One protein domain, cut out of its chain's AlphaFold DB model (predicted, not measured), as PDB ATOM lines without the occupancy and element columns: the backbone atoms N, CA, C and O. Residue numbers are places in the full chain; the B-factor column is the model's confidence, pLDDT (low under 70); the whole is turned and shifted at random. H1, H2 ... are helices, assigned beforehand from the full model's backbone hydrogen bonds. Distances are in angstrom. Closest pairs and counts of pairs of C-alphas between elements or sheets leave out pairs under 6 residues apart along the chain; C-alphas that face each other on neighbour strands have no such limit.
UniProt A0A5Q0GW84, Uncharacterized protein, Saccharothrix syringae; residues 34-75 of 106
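This is residues 34 to 75 of the 106 residues of an uncharacterized protein of Saccharothrix syringae (UniProt A0A5Q0GW84). One long helix, H2, makes the length of a lopsided helical hairpin, and the short helix H1 folds back beside part of it. The last stretch of H2, residues 66 to 75, sticks out past H1. The printed part has 42 residues with two named helices, H1 then H2, and no named strand; its class is all helix. It is loose, with a radius of gyration of the C-alphas of 12.9 A, and spans 42 by 16 by 6 A.

Start from H2, residues 48 to 75, and look at its residues 54 to 61, which alone touch H1, residues 34 to 39. The closest C-alphas there are those of Ala 36 and Leu 58, 6.2 A apart. The two form a helical hairpin, running opposite ways at a shallow tilt of 19 degrees. In H1 and H2 every O i to N i+4 pair is within hydrogen-bond range.

Find C-alpha 48 at (193.474, 238.813, 225.893); from there H2 runs 40.7 A to C-alpha 75 at (192.139, 276.344, 210.138). H1 begins at C-alpha 34, (201.137, 255.100, 209.896), and measures 8.8 A from first to last C-alpha.

The C-alphas farthest apart, those of Ser 46 and Ala 75, are 42.3 A apart. The link from H1 to H2 is short, with 8 residues, and the printed part has no cut. The mean pLDDT of the printed part is 95.9, and no printed residue is under 70.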
ATOM      1  N   GLU A  34     200.059 256.091 209.923       97.44
ATOM      2  CA  GLU A  34     201.137 255.100 209.896       97.44
ATOM      3  C   GLU A  34     201.264 254.375 211.237       97.44
ATOM      4  O   GLU A  34     201.372 253.150 211.271       97.44
ATOM      5  N   LEU A  35     201.137 255.099 212.352       97.00
ATOM      6  CA  LEU A  35     201.123 254.479 213.672       97.00
ATOM      7  C   LEU A  35     199.928 253.530 213.844       97.00
ATOM      8  O   LEU A  35     200.094 252.425 214.353       97.00
ATOM      9  N   ALA A  36     198.738 253.909 213.370       96.81
ATOM     10  CA  ALA A  36     197.566 253.038 213.421       96.81
ATOM     11  C   ALA A  36     197.766 251.750 212.607       96.81
ATOM     12  O   ALA A  36     197.369 250.681 213.067       96.81
ATOM     13  N   LYS A  37     198.429 251.820 211.444       95.75
ATOM     14  CA  LYS A  37     198.790 250.629 210.654       95.75
ATOM     15  C   LYS A  37     199.748 249.717 211.408       95.75
ATOM     16  O   LYS A  37     199.541 248.509 211.411       95.75
ATOM     17  N   VAL A  38     200.763 250.291 212.062       95.19
ATOM     18  CA  VAL A  38     201.709 249.525 212.887       95.19
ATOM     19  C   VAL A  38     200.939 248.793 213.978       95.19
ATOM     20  O   VAL A  38     201.023 247.572 214.049       95.19
ATOM     21  N   LEU A  39     200.120 249.502 214.762       94.31
ATOM     22  CA  LEU A  39     199.348 248.902 215.852       94.31
ATOM     23  C   LEU A  39     198.283 247.904 215.370       94.31
ATOM     24  O   LEU A  39     197.931 247.001 216.118       94.31
ATOM     25  N   ALA A  40     197.779 248.016 214.143       92.62
ATOM     26  CA  ALA A  40     196.838 247.045 213.580       92.62
ATOM     27  C   ALA A  40     197.501 245.728 213.127       92.62
ATOM     28  O   ALA A  40     196.792 244.792 212.761       92.62
ATOM     29  N   GLY A  41     198.837 245.648 213.143       91.31
ATOM     30  CA  GLY A  41     199.583 244.442 212.791       91.31
ATOM     31  C   GLY A  41     199.357 243.263 213.747       91.31
ATOM     32  O   GLY A  41     198.698 243.367 214.778       91.31
ATOM     33  N   ASP A  42     199.952 242.123 213.417       89.56
ATOM     34  CA  ASP A  42     199.784 240.822 214.080       89.56
ATOM     35  C   ASP A  42     200.818 240.529 215.189       89.56
ATOM     36  O   ASP A  42     200.806 239.466 215.806       89.56
ATOM     37  N   HIS A  43     201.673 241.498 215.517       90.75
ATOM     38  CA  HIS A  43     202.784 241.357 216.467       90.75
ATOM     39  C   HIS A  43     202.384 241.337 217.961       90.75
ATOM     40  O   HIS A  43     203.253 241.223 218.823       90.75
ATOM     41  N   TRP A  44     201.094 241.444 218.294       92.88
ATOM     42  CA  TRP A  44     200.599 241.528 219.681       92.88
ATOM     43  C   TRP A  44     200.536 240.181 220.412       92.88
ATOM     44  O   TRP A  44     200.366 240.148 221.629       92.88
ATOM     45  N   GLY A  45     200.660 239.063 219.693       90.75
ATOM     46  CA  GLY A  45     200.415 237.732 220.251       90.75
ATOM     47  C   GLY A  45     198.923 237.445 220.468       90.75
ATOM     48  O   GLY A  45     198.055 238.153 219.961       90.75
ATOM     49  N   SER A  46     198.613 236.368 221.195       92.69
ATOM     50  CA  SER A  46     197.244 235.835 221.331       92.69
ATOM     51  C   SER A  46     196.597 236.060 222.702       92.69
ATOM     52  O   SER A  46     195.493 235.574 222.937       92.69
ATOM     53  N   SER A  47     197.274 236.735 223.634       96.19
ATOM     54  CA  SER A  47     196.723 237.001 224.971       96.19
ATOM     55  C   SER A  47     195.596 238.033 224.919       96.19
ATOM     56  O   SER A  47     195.681 239.002 224.158       96.19
ATOM     57  N   ALA A  48     194.589 237.873 225.780       94.50
ATOM     58  CA  ALA A  48     193.474 238.813 225.893       94.50
ATOM     59  C   ALA A  48     193.945 240.219 226.305       94.50
ATOM     60  O   ALA A  48     193.429 241.216 225.807       94.50
ATOM     61  N   GLU A  49     194.965 240.306 227.158       94.50
ATOM     62  CA  GLU A  49     195.556 241.560 227.622       94.50
ATOM     63  C   GLU A  49     196.199 242.343 226.473       94.50
ATOM     64  O   GLU A  49     195.972 243.547 226.340       94.50
ATOM     65  N   ALA A  50     196.959 241.664 225.607       94.56
ATOM     66  CA  ALA A  50     197.572 242.300 224.442       94.56
ATOM     67  C   ALA A  50     196.525 242.777 223.425       94.56
ATOM     68  O   ALA A  50     196.651 243.882 222.898       94.56
ATOM     69  N   ALA A  51     195.466 241.991 223.198       93.38
ATOM     70  CA  ALA A  51     194.345 242.412 222.360       93.38
ATOM     71  C   ALA A  51     193.640 243.650 222.942       93.38
ATOM     72  O   ALA A  51     193.418 244.625 222.228       93.38
ATOM     73  N   GLY A  52     193.376 243.661 224.253       95.75
ATOM     74  CA  GLY A  52     192.771 244.806 224.934       95.75
ATOM     75  C   GLY A  52     193.628 246.072 224.847       95.75
ATOM     76  O   GLY A  52     193.112 247.146 224.539       95.75
ATOM     77  N   LEU A  53     194.945 245.958 225.054       95.56
ATOM     78  CA  LEU A  53     195.867 247.089 224.921       95.56
ATOM     79  C   LEU A  53     195.898 247.632 223.486       95.56
ATOM     80  O   LEU A  53     195.803 248.848 223.296       95.56
ATOM     81  N   ARG A  54     195.988 246.751 222.483       96.06
ATOM     82  CA  ARG A  54     195.920 247.129 221.066       96.06
ATOM     83  C   ARG A  54     194.658 247.932 220.776       96.06
ATOM     84  O   ARG A  54     194.737 249.005 220.184       96.06
ATOM     85  N   ASP A  55     193.509 247.426 221.206       95.88
ATOM     86  CA  ASP A  55     192.215 248.023 220.893       95.88
ATOM     87  C   ASP A  55     192.056 249.403 221.567       95.88
ATOM     88  O   ASP A  55     191.574 250.351 220.940       95.88
ATOM     89  N   VAL A  56     192.551 249.569 222.802       97.50
ATOM     90  CA  VAL A  56     192.594 250.872 223.497       97.50
ATOM     91  C   VAL A  56     193.493 251.874 222.767       97.50
ATOM     92  O   VAL A  56     193.113 253.036 222.581       97.50
ATOM     93  N   LEU A  57     194.680 251.450 222.334       96.88
ATOM     94  CA  LEU A  57     195.607 252.324 221.616       96.88
ATOM     95  C   LEU A  57     195.065 252.706 220.233       96.88
ATOM     96  O   LEU A  57     195.103 253.882 219.874       96.88
ATOM     97  N   LEU A  58     194.485 251.758 219.489       97.19
ATOM     98  CA  LEU A  58     193.829 252.034 218.207       97.19
ATOM     99  C   LEU A  58     192.665 253.018 218.371       97.19
ATOM    100  O   LEU A  58     192.580 253.990 217.621       97.19
ATOM    101  N   SER A  59     191.816 252.829 219.385       97.69
ATOM    102  CA  SER A  59     190.729 253.764 219.711       97.69
ATOM    103  C   SER A  59     191.258 255.167 220.035       97.69
ATOM    104  O   SER A  59     190.742 256.175 219.546       97.69
ATOM    105  N   THR A  60     192.362 255.245 220.783       97.88
ATOM    106  CA  THR A  60     193.030 256.515 221.095       97.88
ATOM    107  C   THR A  60     193.503 257.217 219.823       97.88
ATOM    108  O   THR A  60     193.235 258.408 219.654       97.88
ATOM    109  N   LEU A  61     194.143 256.495 218.899       97.81
ATOM    110  CA  LEU A  61     194.579 257.066 217.623       97.81
ATOM    111  C   LEU A  61     193.402 257.531 216.771       97.81
ATOM    112  O   LEU A  61     193.475 258.617 216.200       97.81
ATOM    113  N   ILE A  62     192.307 256.769 216.714       96.75
ATOM    114  CA  ILE A  62     191.085 257.167 216.000       96.75
ATOM    115  C   ILE A  62     190.560 258.503 216.526       96.75
ATOM    116  O   ILE A  62     190.295 259.412 215.736       96.75
ATOM    117  N   ASN A  63     190.500 258.664 217.847       97.81
ATOM    118  CA  ASN A  63     190.067 259.915 218.464       97.81
ATOM    119  C   ASN A  63     191.012 261.079 218.132       97.81
ATOM    120  O   ASN A  63     190.550 262.144 217.724       97.81
ATOM    121  N   ARG A  64     192.337 260.880 218.208       97.94
ATOM    122  CA  ARG A  64     193.310 261.928 217.840       97.94
ATOM    123  C   ARG A  64     193.224 262.305 216.362       97.94
ATOM    124  O   ARG A  64     193.309 263.479 216.016       97.94
ATOM    125  N   MET A  65     193.009 261.335 215.476       98.19
ATOM    126  CA  MET A  65     192.798 261.588 214.049       98.19
ATOM    127  C   MET A  65     191.533 262.426 213.801       98.19
ATOM    128  O   MET A  65     191.549 263.315 212.948       98.19
ATOM    129  N   ALA A  66     190.455 262.183 214.555       97.94
ATOM    130  CA  ALA A  66     189.235 262.983 214.482       97.94
ATOM    131  C   ALA A  66     189.459 264.430 214.957       97.94
ATOM    132  O   ALA A  66     189.019 265.365 214.288       97.94
ATOM    133  N   GLU A  67     190.195 264.631 216.051       98.31
ATOM    134  CA  GLU A  67     190.575 265.967 216.536       98.31
ATOM    135  C   GLU A  67     191.420 266.731 215.503       98.31
ATOM    136  O   GLU A  67     191.141 267.893 215.211       98.31
ATOM    137  N   VAL A  68     192.404 266.074 214.877       98.38
ATOM    138  CA  VAL A  68     193.214 266.686 213.808       98.38
ATOM    139  C   VAL A  68     192.345 267.098 212.617       98.38
ATOM    140  O   VAL A  68     192.534 268.186 212.068       98.38
ATOM    141  N   ASN A  69     191.353 266.288 212.235       97.75
ATOM    142  CA  ASN A  69     190.411 266.654 211.175       97.75
ATOM    143  C   ASN A  69     189.583 267.898 211.550       97.75
ATOM    144  O   ASN A  69     189.374 268.771 210.708       97.75
ATOM    145  N   GLN A  70     189.140 268.011 212.807       98.19
ATOM    146  CA  GLN A  70     188.412 269.190 213.294       98.19
ATOM    147  C   GLN A  70     189.291 270.447 213.272       98.19
ATOM    148  O   GLN A  70     188.853 271.491 212.784       98.19
ATOM    149  N   LEU A  71     190.542 270.343 213.731       97.94
ATOM    150  CA  LEU A  71     191.515 271.441 213.683       97.94
ATOM    151  C   LEU A  71     191.827 271.866 212.245       97.94
ATOM    152  O   LEU A  71     191.903 273.059 211.957       97.94
ATOM    153  N   THR A  72     191.932 270.902 211.330       98.25
ATOM    154  CA  THR A  72     192.124 271.159 209.896       98.25
ATOM    155  C   THR A  72     190.941 271.938 209.320       98.25
ATOM    156  O   THR A  72     191.131 272.966 208.675       98.25
ATOM    157  N   ALA A  73     189.707 271.508 209.601       97.25
ATOM    158  CA  ALA A  73     188.509 272.208 209.142       97.25
ATOM    159  C   ALA A  73     188.401 273.631 209.718       97.25
ATOM    160  O   ALA A  73     188.008 274.556 209.008       97.25
ATOM    161  N   ALA A  74     188.770 273.823 210.988       97.06
ATOM    162  CA  ALA A  74     188.793 275.141 211.614       97.06
ATOM    163  C   ALA A  74     189.846 276.061 210.974       97.06
ATOM    164  O   ALA A  74     189.529 277.194 210.619       97.06
ATOM    165  N   ALA A  75     191.070 275.569 210.764       97.19
ATOM    166  CA  ALA A  75     192.139 276.344 210.138       97.19
ATOM    167  C   ALA A  75     191.836 276.703 208.674       97.19
ATOM    168  O   ALA A  75     192.157 277.812 208.255       97.19
TER     169      ALA A  75